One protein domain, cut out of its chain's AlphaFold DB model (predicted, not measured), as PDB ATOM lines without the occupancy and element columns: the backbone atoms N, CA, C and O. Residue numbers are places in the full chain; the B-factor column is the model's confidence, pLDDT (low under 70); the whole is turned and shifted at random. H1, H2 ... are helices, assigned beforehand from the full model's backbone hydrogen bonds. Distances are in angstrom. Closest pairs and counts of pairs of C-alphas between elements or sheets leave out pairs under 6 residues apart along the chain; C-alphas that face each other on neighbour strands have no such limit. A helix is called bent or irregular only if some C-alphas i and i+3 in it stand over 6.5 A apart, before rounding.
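What this domain is: This is residues 63 to 173 of the 173 residues of the protein "TetR family transcriptional regulator" of Roseomonas aestuarii (UniProt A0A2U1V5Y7). H1 and H4 run side by side, with short H3 across H1; next to them H2, H5 and H6 make a three-helix bundle, a triangle. The printed part has 111 residues with six named helices, H1 to H6, and no named strand. It is all helix and compact, with radius of gyration of the C-alphas 13.4 A and spans 37 by 33 by 23 A.

Where its parts are: H1, residues 63 to 77, starts at C-alpha 63 (61.399, 38.789, 48.094). H2 is 83 to 96, H3 98 to 105, H4 115 to 131, 25.3 A, with a kink of 32 degrees near 125; H4 is only just irregular, C-alphas 124 and 127 being 6.8 A apart. H5 is 135 to 153, 26.2 A; H6, 162 to 171, ends at C-alpha 171 (35.504, 48.706, 25.861).

How they stand to each other: H1 touches H4 at a shallow tilt of 13 degrees, closest C-alphas Ala 73 and Ala 124, 4.0 A. H5 and H6 form a hairpin, closest C-alphas Ile 148 and Ala 165, 7.2 A. Every O i to N i+4 pair is within hydrogen-bond range except in H4, 10 of 13.

The domain as a whole: The printed part has no cut and no long link; residues 158 to 173 have pLDDT under 70.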
ATOM      1  N   ALA A  63      60.488  38.835  49.228       97.12
ATOM      2  CA  ALA A  63      61.399  38.789  48.094       97.12
ATOM      3  C   ALA A  63      60.831  37.991  46.911       97.12
ATOM      4  O   ALA A  63      61.020  38.408  45.767       97.12
ATOM      5  N   LEU A  64      60.132  36.883  47.176       96.81
ATOM      6  CA  LEU A  64      59.461  36.084  46.152       96.81
ATOM      7  C   LEU A  64      58.279  36.841  45.528       96.81
ATOM      8  O   LEU A  64      58.167  36.903  44.308       96.81
ATOM      9  N   ALA A  65      57.451  37.503  46.337       97.56
ATOM     10  CA  ALA A  65      56.375  38.362  45.846       97.56
ATOM     11  C   ALA A  65      56.916  39.537  45.013       97.56
ATOM     12  O   ALA A  65      56.380  39.841  43.950       97.56
ATOM     13  N   ALA A  66      58.016  40.165  45.446       98.06
ATOM     14  CA  ALA A  66      58.667  41.239  44.699       98.06
ATOM     15  C   ALA A  66      59.194  40.747  43.343       98.06
ATOM     16  O   ALA A  66      59.140  41.472  42.354       98.06
ATOM     17  N   GLU A  67      59.692  39.511  43.285       97.56
ATOM     18  CA  GLU A  67      60.081  38.872  42.031       97.56
ATOM     19  C   GLU A  67      58.879  38.632  41.112       97.56
ATOM     20  O   GLU A  67      58.940  38.965  39.932       97.56
ATOM     21  N   GLY A  68      57.754  38.167  41.658       97.50
ATOM     22  CA  GLY A  68      56.503  38.062  40.908       97.50
ATOM     23  C   GLY A  68      56.046  39.403  40.324       97.50
ATOM     24  O   GLY A  68      55.718  39.476  39.142       97.50
ATOM     25  N   PHE A  69      56.111  40.487  41.101       98.19
ATOM     26  CA  PHE A  69      55.786  41.826  40.602       98.19
ATOM     27  C   PHE A  69      56.734  42.307  39.501       98.19
ATOM     28  O   PHE A  69      56.260  42.880  38.525       98.19
ATOM     29  N   ARG A  70      58.042  42.036  39.602       98.06
ATOM     30  CA  ARG A  70      58.995  42.349  38.522       98.06
ATOM     31  C   ARG A  70      58.656  41.607  37.230       98.06
ATOM     32  O   ARG A  70      58.689  42.206  36.160       98.06
ATOM     33  N   ARG A  71      58.291  40.326  37.323       97.88
ATOM     34  CA  ARG A  71      57.888  39.529  36.153       97.88
ATOM     35  C   ARG A  71      56.573  40.018  35.550       97.88
ATOM     36  O   ARG A  71      56.465  40.087  34.329       97.88
ATOM     37  N   LEU A  72      55.606  40.414  36.381       97.62
ATOM     38  CA  LEU A  72      54.374  41.048  35.911       97.62
ATOM     39  C   LEU A  72      54.668  42.383  35.213       97.62
ATOM     40  O   LEU A  72      54.172  42.604  34.114       97.62
ATOM     41  N   ALA A  73      55.502  43.244  35.803       97.25
ATOM     42  CA  ALA A  73      55.911  44.506  35.189       97.25
ATOM     43  C   ALA A  73      56.523  44.271  33.800       97.25
ATOM     44  O   ALA A  73      56.042  44.839  32.824       97.25
ATOM     45  N   ALA A  74      57.479  43.342  33.690       97.44
ATOM     46  CA  ALA A  74      58.100  42.978  32.418       97.44
ATOM     47  C   ALA A  74      57.084  42.448  31.387       97.44
ATOM     48  O   ALA A  74      57.150  42.805  30.210       97.44
ATOM     49  N   ALA A  75      56.106  41.637  31.812       96.38
ATOM     50  CA  ALA A  75      55.039  41.156  30.932       96.38
ATOM     51  C   ALA A  75      54.153  42.302  30.404       96.38
ATOM     52  O   ALA A  75      53.756  42.294  29.240       96.38
ATOM     53  N   LEU A  76      53.860  43.303  31.238       94.88
ATOM     54  CA  LEU A  76      53.054  44.473  30.870       94.88
ATOM     55  C   LEU A  76      53.840  45.501  30.035       94.88
ATOM     56  O   LEU A  76      53.273  46.184  29.179       94.88
ATOM     57  N   GLU A  77      55.147  45.619  30.254       94.62
ATOM     58  CA  GLU A  77      56.050  46.421  29.421       94.62
ATOM     59  C   GLU A  77      56.177  45.822  28.018       94.62
ATOM     60  O   GLU A  77      56.030  46.540  27.032       94.62
ATOM     61  N   GLY A  78      56.356  44.499  27.931       93.81
ATOM     62  CA  GLY A  78      56.410  43.758  26.670       93.81
ATOM     63  C   GLY A  78      55.058  43.585  25.970       93.81
ATOM     64  O   GLY A  78      55.006  43.053  24.859       93.81
ATOM     65  N   ALA A  79      53.955  44.017  26.589       91.50
ATOM     66  CA  ALA A  79      52.638  43.948  25.975       91.50
ATOM     67  C   ALA A  79      52.556  44.871  24.747       91.50
ATOM     68  O   ALA A  79      53.051  46.001  24.757       91.50
ATOM     69  N   GLY A  80      51.872  44.399  23.702       86.25
ATOM     70  CA  GLY A  80      51.607  45.184  22.494       86.25
ATOM     71  C   GLY A  80      50.809  46.473  22.749       86.25
ATOM     72  O   GLY A  80      50.487  46.844  23.882       86.25
ATOM     73  N   ALA A  81      50.471  47.181  21.673       84.44
ATOM     74  CA  ALA A  81      49.720  48.428  21.774       84.44
ATOM     75  C   ALA A  81      48.281  48.210  22.292       84.44
ATOM     76  O   ALA A  81      47.615  47.233  21.944       84.44
ATOM     77  N   GLY A  82      47.795  49.171  23.083       85.06
ATOM     78  CA  GLY A  82      46.407  49.239  23.548       85.06
ATOM     79  C   GLY A  82      46.097  48.472  24.839       85.06
ATOM     80  O   GLY A  82      46.875  47.651  25.327       85.06
ATOM     81  N   MET A  83      44.917  48.756  25.399       84.44
ATOM     82  CA  MET A  83      44.482  48.221  26.696       84.44
ATOM     83  C   MET A  83      44.211  46.712  26.664       84.44
ATOM     84  O   MET A  83      44.556  45.989  27.599       84.44
ATOM     85  N   ALA A  84      43.689  46.204  25.546       84.69
ATOM     86  CA  ALA A  84      43.430  44.778  25.375       84.69
ATOM     87  C   ALA A  84      44.713  43.927  25.420       84.69
ATOM     88  O   ALA A  84      44.706  42.825  25.966       84.69
ATOM     89  N   ALA A  85      45.826  44.430  24.871       89.06
ATOM     90  CA  ALA A  85      47.109  43.730  24.923       89.06
ATOM     91  C   ALA A  85      47.668  43.673  26.352       89.06
ATOM     92  O   ALA A  85      48.123  42.614  26.780       89.06
ATOM     93  N   LEU A  86      47.563  44.776  27.104       89.50
ATOM     94  CA  LEU A  86      47.917  44.805  28.524       89.50
ATOM     95  C   LEU A  86      47.102  43.806  29.339       89.50
ATOM     96  O   LEU A  86      47.664  43.039  30.118       89.50
ATOM     97  N   GLY A  87      45.783  43.804  29.156       89.75
ATOM     98  CA  GLY A  87      44.912  42.912  29.904       89.75
ATOM     99  C   GLY A  87      45.175  41.436  29.599       89.75
ATOM    100  O   GLY A  87      45.221  40.633  30.526       89.75
ATOM    101  N   ARG A  88      45.462  41.070  28.338       89.38
ATOM    102  CA  ARG A  88      45.907  39.706  27.995       89.38
ATOM    103  C   ARG A  88      47.227  39.334  28.670       89.38
ATOM    104  O   ARG A  88      47.334  38.229  29.190       89.38
ATOM    105  N   ALA A  89      48.209  40.236  28.692       93.12
ATOM    106  CA  ALA A  89      49.482  39.990  29.370       93.12
ATOM    107  C   ALA A  89      49.298  39.805  30.887       93.12
ATOM    108  O   ALA A  89      49.873  38.887  31.470       93.12
ATOM    109  N   TYR A  90      48.444  40.620  31.512       93.81
ATOM    110  CA  TYR A  90      48.095  40.494  32.928       93.81
ATOM    111  C   TYR A  90      47.439  39.141  33.232       93.81
ATOM    112  O   TYR A  90      47.878  38.421  34.130       93.81
ATOM    113  N   LEU A  91      46.387  38.788  32.484       91.62
ATOM    114  CA  LEU A  91      45.637  37.546  32.688       91.62
ATOM    115  C   LEU A  91      46.513  36.319  32.424       91.62
ATOM    116  O   LEU A  91      46.533  35.410  33.246       91.62
ATOM    117  N   GLY A  92      47.305  36.336  31.348       92.19
ATOM    118  CA  GLY A  92      48.242  35.259  31.035       92.19
ATOM    119  C   GLY A  92      49.302  35.065  32.121       92.19
ATOM    120  O   GLY A  92      49.628  33.931  32.464       92.19
ATOM    121  N   PHE A  93      49.798  36.150  32.730       95.25
ATOM    122  CA  PHE A  93      50.697  36.047  33.880       95.25
ATOM    123  C   PHE A  93      50.014  35.374  35.080       95.25
ATOM    124  O   PHE A  93      50.599  34.469  35.678       95.25
ATOM    125  N   ALA A  94      48.795  35.798  35.428       93.25
ATOM    126  CA  ALA A  94      48.051  35.238  36.556       93.25
ATOM    127  C   ALA A  94      47.737  33.744  36.356       93.25
ATOM    128  O   ALA A  94      47.934  32.950  37.275       93.25
ATOM    129  N   GLU A  95      47.319  33.357  35.149       90.56
ATOM    130  CA  GLU A  95      47.007  31.970  34.775       90.56
ATOM    131  C   GLU A  95      48.243  31.069  34.773       90.56
ATOM    132  O   GLU A  95      48.181  29.936  35.248       90.56
ATOM    133  N   ALA A  96      49.383  31.571  34.296       92.75
ATOM    134  CA  ALA A  96      50.632  30.817  34.295       92.75
ATOM    135  C   ALA A  96      51.263  30.692  35.694       92.75
ATOM    136  O   ALA A  96      52.076  29.797  35.920       92.75
ATOM    137  N   ASN A  97      50.913  31.575  36.639       93.31
ATOM    138  CA  ASN A  97      51.574  31.675  37.943       93.31
ATOM    139  C   ASN A  97      50.580  31.781  39.123       93.31
ATOM    140  O   ASN A  97      50.739  32.668  39.967       93.31
ATOM    141  N   PRO A  98      49.575  30.896  39.260       91.00
ATOM    142  CA  PRO A  98      48.460  31.100  40.190       91.00
ATOM    143  C   PRO A  98      48.899  31.188  41.660       91.00
ATOM    144  O   PRO A  98      48.422  32.038  42.409       91.00
ATOM    145  N   ALA A  99      49.849  30.353  42.095       92.00
ATOM    146  CA  ALA A  99      50.331  30.367  43.477       92.00
ATOM    147  C   ALA A  99      51.152  31.631  43.804       92.00
ATOM    148  O   ALA A  99      50.979  32.230  44.867       92.00
ATOM    149  N   LEU A 100      52.001  32.074  42.869       94.56
ATOM    150  CA  LEU A 100      52.770  33.314  42.998       94.56
ATOM    151  C   LEU A 100      51.857  34.544  42.953       94.56
ATOM    152  O   LEU A 100      52.019  35.463  43.751       94.56
ATOM    153  N   TYR A 101      50.847  34.533  42.085       93.31
ATOM    154  CA  TYR A 101      49.850  35.591  41.981       93.31
ATOM    155  C   TYR A 101      49.063  35.762  43.290       93.31
ATOM    156  O   TYR A 101      48.954  36.876  43.811       93.31
ATOM    157  N   ARG A 102      48.612  34.655  43.902       91.50
ATOM    158  CA  ARG A 102      47.983  34.687  45.235       91.50
ATOM    159  C   ARG A 102      48.934  35.205  46.318       91.50
ATOM    160  O   ARG A 102      48.481  35.903  47.221       91.50
ATOM    161  N   LEU A 103      50.235  34.919  46.235       93.62
ATOM    162  CA  LEU A 103      51.229  35.485  47.156       93.62
ATOM    163  C   LEU A 103      51.391  37.006  46.972       93.62
ATOM    164  O   LEU A 103      51.572  37.722  47.949       93.62
ATOM    165  N   MET A 104      51.327  37.513  45.741       94.69
ATOM    166  CA  MET A 104      51.513  38.937  45.423       94.69
ATOM    167  C   MET A 104      50.347  39.830  45.879       94.69
ATOM    168  O   MET A 104      50.563  40.972  46.308       94.69
ATOM    169  N   PHE A 105      49.115  39.335  45.740       89.44
ATOM    170  CA  PHE A 105      47.892  40.122  45.944       89.44
ATOM    171  C   PHE A 105      46.994  39.636  47.086       89.44
ATOM    172  O   PHE A 105      46.139  40.391  47.536       89.44
ATOM    173  N   GLY A 106      47.171  38.397  47.544       80.44
ATOM    174  CA  GLY A 106      46.399  37.797  48.630       80.44
ATOM    175  C   GLY A 106      47.164  37.803  49.953       80.44
ATOM    176  O   GLY A 106      47.512  38.853  50.482       80.44
ATOM    177  N   GLN A 107      47.433  36.609  50.489       72.19
ATOM    178  CA  GLN A 107      47.998  36.371  51.831       72.19
ATOM    179  C   GLN A 107      49.521  36.620  51.922       72.19
ATOM    180  O   GLN A 107      50.244  35.923  52.637       72.19
ATOM    181  N   GLY A 108      50.032  37.566  51.136       80.75
ATOM    182  CA  GLY A 108      51.447  37.918  51.098       80.75
ATOM    183  C   GLY A 108      51.900  38.793  52.269       80.75
ATOM    184  O   GLY A 108      51.076  39.329  53.012       80.75
ATOM    185  N   PRO A 109      53.220  38.988  52.429       90.31
ATOM    186  CA  PRO A 109      53.765  39.946  53.386       90.31
ATOM    187  C   PRO A 109      53.284  41.378  53.142       90.31
ATOM    188  O   PRO A 109      53.018  41.786  52.009       90.31
ATOM    189  N   SER A 110      53.238  42.173  54.212       91.62
ATOM    190  CA  SER A 110      52.818  43.573  54.140       91.62
ATOM    191  C   SER A 110      53.776  44.404  53.288       91.62
ATOM    192  O   SER A 110      54.959  44.525  53.601       91.62
ATOM    193  N   ARG A 111      53.266  45.072  52.248       92.25
ATOM    194  CA  ARG A 111      54.087  45.975  51.418       92.25
ATOM    195  C   ARG A 111      54.693  47.119  52.232       92.25
ATOM    196  O   ARG A 111      55.821  47.513  51.968       92.25
ATOM    197  N   ALA A 112      53.982  47.598  53.254       91.75
ATOM    198  CA  ALA A 112      54.464  48.666  54.130       91.75
ATOM    199  C   ALA A 112      55.699  48.249  54.950       91.75
ATOM    200  O   ALA A 112      56.534  49.090  55.265       91.75
ATOM    201  N   ALA A 113      55.836  46.958  55.269       93.88
ATOM    202  CA  ALA A 113      56.980  46.426  56.009       93.88
ATOM    203  C   ALA A 113      58.182  46.084  55.106       93.88
ATOM    204  O   ALA A 113      59.288  45.886  55.606       93.88
ATOM    205  N   HIS A 114      57.986  46.020  53.782       95.94
ATOM    206  CA  HIS A 114      58.986  45.541  52.824       95.94
ATOM    207  C   HIS A 114      59.130  46.520  51.643       95.94
ATOM    208  O   HIS A 114      58.484  46.333  50.610       95.94
ATOM    209  N   PRO A 115      60.008  47.540  51.730       95.56
ATOM    210  CA  PRO A 115      60.128  48.587  50.706       95.56
ATOM    211  C   PRO A 115      60.415  48.071  49.290       95.56
ATOM    212  O   PRO A 115      59.868  48.582  48.319       95.56
ATOM    213  N   ALA A 116      61.226  47.017  49.157       95.19
ATOM    214  CA  ALA A 116      61.511  46.405  47.857       95.19
ATOM    215  C   ALA A 116      60.277  45.727  47.232       95.19
ATOM    216  O   ALA A 116      60.149  45.687  46.010       95.19
ATOM    217  N   LEU A 117      59.367  45.201  48.062       97.25
ATOM    218  CA  LEU A 117      58.090  44.655  47.610       97.25
ATOM    219  C   LEU A 117      57.143  45.778  47.175       97.25
ATOM    220  O   LEU A 117      56.532  45.666  46.116       97.25
ATOM    221  N   ALA A 118      57.053  46.861  47.953       96.25
ATOM    222  CA  ALA A 118      56.263  48.035  47.583       96.25
ATOM    223  C   ALA A 118      56.722  48.621  46.238       96.25
ATOM    224  O   ALA A 118      55.917  48.735  45.318       96.25
ATOM    225  N   ALA A 119      58.027  48.865  46.082       97.25
ATOM    226  CA  ALA A 119      58.597  49.401  44.849       97.25
ATOM    227  C   ALA A 119      58.336  48.500  43.629       97.25
ATOM    228  O   ALA A 119      58.014  48.995  42.551       97.25
ATOM    229  N   ALA A 120      58.436  47.174  43.788       97.81
ATOM    230  CA  ALA A 120      58.128  46.243  42.704       97.81
ATOM    231  C   ALA A 120      56.638  46.277  42.323       97.81
ATOM    232  O   ALA A 120      56.306  46.245  41.139       97.81
ATOM    233  N   ALA A 121      55.740  46.369  43.308       95.62
ATOM    234  CA  ALA A 121      54.306  46.472  43.057       95.62
ATOM    235  C   ALA A 121      53.932  47.777  42.337       95.62
ATOM    236  O   ALA A 121      53.128  47.746  41.406       95.62
ATOM    237  N   ASP A 122      54.547  48.898  42.720       94.81
ATOM    238  CA  ASP A 122      54.353  50.187  42.049       94.81
ATOM    239  C   ASP A 122      54.875  50.148  40.605       94.81
ATOM    240  O   ASP A 122      54.195  50.607  39.684       94.81
ATOM    241  N   ALA A 123      56.037  49.525  40.381       95.94
ATOM    242  CA  ALA A 123      56.588  49.329  39.043       95.94
ATOM    243  C   ALA A 123      55.656  48.492  38.150       95.94
ATOM    244  O   ALA A 123      55.478  48.819  36.982       95.94
ATOM    245  N   ALA A 124      54.987  47.471  38.693       96.12
ATOM    246  CA  ALA A 124      54.016  46.679  37.937       96.12
ATOM    247  C   ALA A 124      52.766  47.474  37.516       96.12
ATOM    248  O   ALA A 124      52.121  47.122  36.531       96.12
ATOM    249  N   PHE A 125      52.423  48.556  38.220       93.56
ATOM    250  CA  PHE A 125      51.321  49.445  37.842       93.56
ATOM    251  C   PHE A 125      51.722  50.474  36.769       93.56
ATOM    252  O   PHE A 125      50.875  50.937  35.998       93.56
ATOM    253  N   ALA A 126      53.007  50.829  36.681       93.06
ATOM    254  CA  ALA A 126      53.495  51.899  35.810       93.06
ATOM    255  C   ALA A 126      53.144  51.727  34.313       93.06
ATOM    256  O   ALA A 126      52.698  52.709  33.711       93.06
ATOM    257  N   PRO A 127      53.228  50.527  33.697       91.31
ATOM    258  CA  PRO A 127      52.871  50.344  32.285       91.31
ATOM    259  C   PRO A 127      51.401  50.640  31.969       91.31
ATOM    260  O   PRO A 127      51.079  51.012  30.837       91.31
ATOM    261  N   LEU A 128      50.509  50.470  32.953       89.25
ATOM    262  CA  LEU A 128      49.099  50.825  32.831       89.25
ATOM    263  C   LEU A 128      48.905  52.336  32.984       89.25
ATOM    264  O   LEU A 128      48.256  52.954  32.143       89.25
ATOM    265  N   ALA A 129      49.517  52.937  34.007       89.44
ATOM    266  CA  ALA A 129      49.459  54.380  34.240       89.44
ATOM    267  C   ALA A 129      50.011  55.191  33.053       89.44
ATOM    268  O   ALA A 129      49.465  56.235  32.707       89.44
ATOM    269  N   ALA A 130      51.046  54.686  32.376       90.12
ATOM    270  CA  ALA A 130      51.606  55.318  31.182       90.12
ATOM    271  C   ALA A 130      50.622  55.346  29.995       90.12
ATOM    272  O   ALA A 130      50.621  56.295  29.216       90.12
ATOM    273  N   ARG A 131      49.771  54.321  29.855       86.69
ATOM    274  CA  ARG A 131      48.767  54.214  28.778       86.69
ATOM    275  C   ARG A 131      47.416  54.832  29.158       86.69
ATOM    276  O   ARG A 131      46.598  55.083  28.278       86.69
ATOM    277  N   ARG A 132      47.171  55.080  30.449       85.88
ATOM    278  CA  ARG A 132      45.968  55.739  30.987       85.88
ATOM    279  C   ARG A 132      46.381  56.827  31.984       85.88
ATOM    280  O   ARG A 132      46.421  56.559  33.184       85.88
ATOM    281  N   PRO A 133      46.667  58.052  31.500       84.38
ATOM    282  CA  PRO A 133      47.123  59.151  32.352       84.38
ATOM    283  C   PRO A 133      46.105  59.565  33.423       84.38
ATOM    284  O   PRO A 133      46.497  60.041  34.489       84.38
ATOM    285  N   ASP A 134      44.804  59.363  33.172       91.62
ATOM    286  CA  ASP A 134      43.790  59.511  34.214       91.62
ATOM    287  C   ASP A 134      43.927  58.387  35.248       91.62
ATOM    288  O   ASP A 134      43.618  57.219  34.992       91.62
ATOM    289  N   ARG A 135      44.383  58.755  36.449       88.75
ATOM    290  CA  ARG A 135      44.663  57.802  37.529       88.75
ATOM    291  C   ARG A 135      43.421  57.013  37.937       88.75
ATOM    292  O   ARG A 135      43.539  55.834  38.262       88.75
ATOM    293  N   ALA A 136      42.244  57.639  37.932       90.06
ATOM    294  CA  ALA A 136      41.007  56.959  38.295       90.06
ATOM    295  C   ALA A 136      40.644  55.881  37.260       90.06
ATOM    296  O   ALA A 136      40.327  54.757  37.640       90.06
ATOM    297  N   ALA A 137      40.751  56.177  35.964       86.62
ATOM    298  CA  ALA A 137      40.559  55.212  34.887       86.62
ATOM    299  C   ALA A 137      41.599  54.084  34.927       86.62
ATOM    300  O   ALA A 137      41.231  52.920  34.794       86.62
ATOM    301  N   ALA A 138      42.876  54.392  35.178       89.25
ATOM    302  CA  ALA A 138      43.911  53.371  35.352       89.25
ATOM    303  C   ALA A 138      43.596  52.433  36.529       89.25
ATOM    304  O   ALA A 138      43.711  51.216  36.404       89.25
ATOM    305  N   LEU A 139      43.143  52.974  37.664       90.25
ATOM    306  CA  LEU A 139      42.741  52.167  38.819       90.25
ATOM    307  C   LEU A 139      41.502  51.309  38.536       90.25
ATOM    308  O   LEU A 139      41.467  50.164  38.977       90.25
ATOM    309  N   ARG A 140      40.513  51.815  37.786       90.19
ATOM    310  CA  ARG A 140      39.342  51.021  37.364       90.19
ATOM    311  C   ARG A 140      39.753  49.854  36.471       90.19
ATOM    312  O   ARG A 140      39.383  48.721  36.764       90.19
ATOM    313  N   ALA A 141      40.577  50.110  35.454       87.19
ATOM    314  CA  ALA A 141      41.098  49.069  34.571       87.19
ATOM    315  C   ALA A 141      41.920  48.024  35.347       87.19
ATOM    316  O   ALA A 141      41.741  46.822  35.149       87.19
ATOM    317  N   TRP A 142      42.766  48.472  36.284       90.62
ATOM    318  CA  TRP A 142      43.527  47.586  37.166       90.62
ATOM    319  C   TRP A 142      42.617  46.727  38.044       90.62
ATOM    320  O   TRP A 142      42.794  45.516  38.108       90.62
ATOM    321  N   ALA A 143      41.631  47.333  38.710       91.81
ATOM    322  CA  ALA A 143      40.701  46.625  39.584       91.81
ATOM    323  C   ALA A 143      39.885  45.577  38.818       91.81
ATOM    324  O   ALA A 143      39.702  44.462  39.300       91.81
ATOM    325  N   LEU A 144      39.443  45.915  37.609       89.31
ATOM    326  CA  LEU A 144      38.686  45.023  36.745       89.31
ATOM    327  C   LEU A 144      39.505  43.799  36.317       89.31
ATOM    328  O   LEU A 144      39.073  42.668  36.537       89.31
ATOM    329  N   VAL A 145      40.694  44.006  35.736       88.88
ATOM    330  CA  VAL A 145      41.540  42.886  35.291       88.88
ATOM    331  C   VAL A 145      41.997  42.035  36.476       88.88
ATOM    332  O   VAL A 145      42.016  40.809  36.386       88.88
ATOM    333  N   HIS A 146      42.278  42.676  37.613       91.25
ATOM    334  CA  HIS A 146      42.614  42.003  38.857       91.25
ATOM    335  C   HIS A 146      41.456  41.135  39.369       91.25
ATOM    336  O   HIS A 146      41.676  39.980  39.730       91.25
ATOM    337  N   GLY A 147      40.223  41.653  39.354       89.44
ATOM    338  CA  GLY A 147      39.024  40.919  39.756       89.44
ATOM    339  C   GLY A 147      38.764  39.695  38.877       89.44
ATOM    340  O   GLY A 147      38.524  38.609  39.399       89.44
ATOM    341  N   ILE A 148      38.898  39.835  37.554       87.25
ATOM    342  CA  ILE A 148      38.789  38.708  36.613       87.25
ATOM    343  C   ILE A 148      39.869  37.659  36.906       87.25
ATOM    344  O   ILE A 148      39.559  36.471  37.007       87.25
ATOM    345  N   ALA A 149      41.126  38.082  37.068       88.19
ATOM    346  CA  ALA A 149      42.239  37.187  37.374       88.19
ATOM    347  C   ALA A 149      42.027  36.426  38.692       88.19
ATOM    348  O   ALA A 149      42.262  35.222  38.738       88.19
ATOM    349  N   GLN A 150      41.543  37.099  39.739       87.25
ATOM    350  CA  GLN A 150      41.257  36.477  41.034       87.25
ATOM    351  C   GLN A 150      40.121  35.450  40.926       87.25
ATOM    352  O   GLN A 150      40.281  34.311  41.349       87.25
ATOM    353  N   LEU A 151      39.001  35.814  40.286       86.62
ATOM    354  CA  LEU A 151      37.870  34.901  40.083       86.62
ATOM    355  C   LEU A 151      38.277  33.647  39.296       86.62
ATOM    356  O   LEU A 151      37.818  32.551  39.613       86.62
ATOM    357  N   ARG A 152      39.153  33.791  38.292       82.44
ATOM    358  CA  ARG A 152      39.720  32.653  37.550       82.44
ATOM    359  C   ARG A 152      40.654  31.817  38.409       82.44
ATOM    360  O   ARG A 152      40.522  30.598  38.421       82.44
ATOM    361  N   ALA A 153      41.572  32.460  39.129       79.88
ATOM    362  CA  ALA A 153      42.506  31.772  40.009       79.88
ATOM    363  C   ALA A 153      41.769  30.945  41.071       79.88
ATOM    364  O   ALA A 153      42.219  29.853  41.403       79.88
ATOM    365  N   ASP A 154      40.627  31.418  41.566       81.81
ATOM    366  CA  ASP A 154      39.840  30.734  42.597       81.81
ATOM    367  C   ASP A 154      38.782  29.769  42.026       81.81
ATOM    368  O   ASP A 154      38.029  29.155  42.778       81.81
ATOM    369  N   GLY A 155      38.729  29.586  40.700       79.88
ATOM    370  CA  GLY A 155      37.793  28.661  40.047       79.88
ATOM    371  C   GLY A 155      36.330  29.118  40.079       79.88
ATOM    372  O   GLY A 155      35.432  28.340  39.773       79.88
ATOM    373  N   HIS A 156      36.075  30.379  40.428       82.94
ATOM    374  CA  HIS A 156      34.743  30.985  40.467       82.94
ATOM    375  C   HIS A 156      34.305  31.573  39.120       82.94
ATOM    376  O   HIS A 156      33.250  32.198  39.031       82.94
ATOM    377  N   TRP A 157      35.108  31.391  38.069       74.44
ATOM    378  CA  TRP A 157      34.803  31.871  36.728       74.44
ATOM    379  C   TRP A 157      34.094  30.778  35.897       74.44
ATOM    380  O   TRP A 157      34.726  29.773  35.580       74.44
ATOM    381  N   PRO A 158      32.804  30.942  35.541       61.09
ATOM    382  CA  PRO A 158      31.929  29.798  35.277       61.09
ATOM    383  C   PRO A 158      31.961  29.119  33.887       61.09
ATOM    384  O   PRO A 158      31.219  28.159  33.789       61.09
ATOM    385  N   GLU A 159      32.712  29.558  32.848       60.56
ATOM    386  CA  GLU A 159      32.954  28.908  31.501       60.56
ATOM    387  C   GLU A 159      33.655  29.941  30.529       60.56
ATOM    388  O   GLU A 159      33.977  31.017  31.047       60.56
ATOM    389  N   PRO A 160      33.982  29.711  29.211       52.16
ATOM    390  CA  PRO A 160      35.221  30.118  28.493       52.16
ATOM    391  C   PRO A 160      35.384  31.640  28.275       52.16
ATOM    392  O   PRO A 160      35.461  32.167  27.164       52.16
ATOM    393  N   GLY A 161      35.438  32.400  29.361       49.91
ATOM    394  CA  GLY A 161      35.297  33.851  29.374       49.91
ATOM    395  C   GLY A 161      36.567  34.615  29.044       49.91
ATOM    396  O   GLY A 161      36.670  35.779  29.431       49.91
ATOM    397  N   ALA A 162      37.518  34.006  28.327       55.97
ATOM    398  CA  ALA A 162      38.580  34.747  27.649       55.97
ATOM    399  C   ALA A 162      37.964  35.829  26.752       55.97
ATOM    400  O   ALA A 162      38.358  36.984  26.852       55.97
ATOM    401  N   ALA A 163      36.902  35.495  26.010       58.12
ATOM    402  CA  ALA A 163      36.198  36.431  25.137       58.12
ATOM    403  C   ALA A 163      35.504  37.585  25.887       58.12
ATOM    404  O   ALA A 163      35.546  38.717  25.413       58.12
ATOM    405  N   LEU A 164      34.901  37.328  27.058       58.12
ATOM    406  CA  LEU A 164      34.267  38.374  27.874       58.12
ATOM    407  C   LEU A 164      35.320  39.275  28.523       58.12
ATOM    408  O   LEU A 164      35.202  40.490  28.454       58.12
ATOM    409  N   ALA A 165      36.382  38.696  29.086       61.38
ATOM    410  CA  ALA A 165      37.492  39.486  29.608       61.38
ATOM    411  C   ALA A 165      38.124  40.345  28.503       61.38
ATOM    412  O   ALA A 165      38.361  41.528  28.705       61.38
ATOM    413  N   GLU A 166      38.325  39.785  27.308       63.66
ATOM    414  CA  GLU A 166      38.808  40.535  26.150       63.66
ATOM    415  C   GLU A 166      37.832  41.609  25.661       63.66
ATOM    416  O   GLU A 166      38.291  42.648  25.195       63.66
ATOM    417  N   ALA A 167      36.517  41.379  25.735       63.16
ATOM    418  CA  ALA A 167      35.506  42.367  25.367       63.16
ATOM    419  C   ALA A 167      35.507  43.546  26.345       63.16
ATOM    420  O   ALA A 167      35.628  44.690  25.919       63.16
ATOM    421  N   VAL A 168      35.509  43.268  27.649       63.41
ATOM    422  CA  VAL A 168      35.561  44.308  28.683       63.41
ATOM    423  C   VAL A 168      36.885  45.092  28.602       63.41
ATOM    424  O   VAL A 168      36.902  46.315  28.711       63.41
ATOM    425  N   LEU A 169      38.004  44.420  28.312       66.06
ATOM    426  CA  LEU A 169      39.299  45.079  28.096       66.06
ATOM    427  C   LEU A 169      39.372  45.901  26.794       66.06
ATOM    428  O   LEU A 169      40.267  46.739  26.662       66.06
ATOM    429  N   ARG A 170      38.485  45.647  25.821       66.56
ATOM    430  CA  ARG A 170      38.353  46.436  24.584       66.56
ATOM    431  C   ARG A 170      37.487  47.680  24.785       66.56
ATOM    432  O   ARG A 170      37.809  48.707  24.205       66.56
ATOM    433  N   GLU A 171      36.431  47.593  25.590       60.28
ATOM    434  CA  GLU A 171      35.504  48.706  25.861       60.28
ATOM    435  C   GLU A 171      36.117  49.796  26.752       60.28
ATOM    436  O   GLU A 171      35.787  50.969  26.616       60.28
ATOM    437  N   GLU A 172      37.071  49.431  27.610       58.16
ATOM    438  CA  GLU A 172      37.865  50.381  28.398       58.16
ATOM    439  C   GLU A 172      39.008  51.035  27.592       58.16
ATOM    440  O   GLU A 172      39.767  51.815  28.164       58.16
ATOM    441  N   GLY A 173      39.181  50.705  26.305       55.12
ATOM    442  CA  GLY A 173      40.264  51.169  25.420       55.12
ATOM    443  C   GLY A 173      40.143  52.620  24.982       55.12
ATOM    444  O   GLY A 173      39.089  52.979  24.426       55.12
TER     445      GLY A 173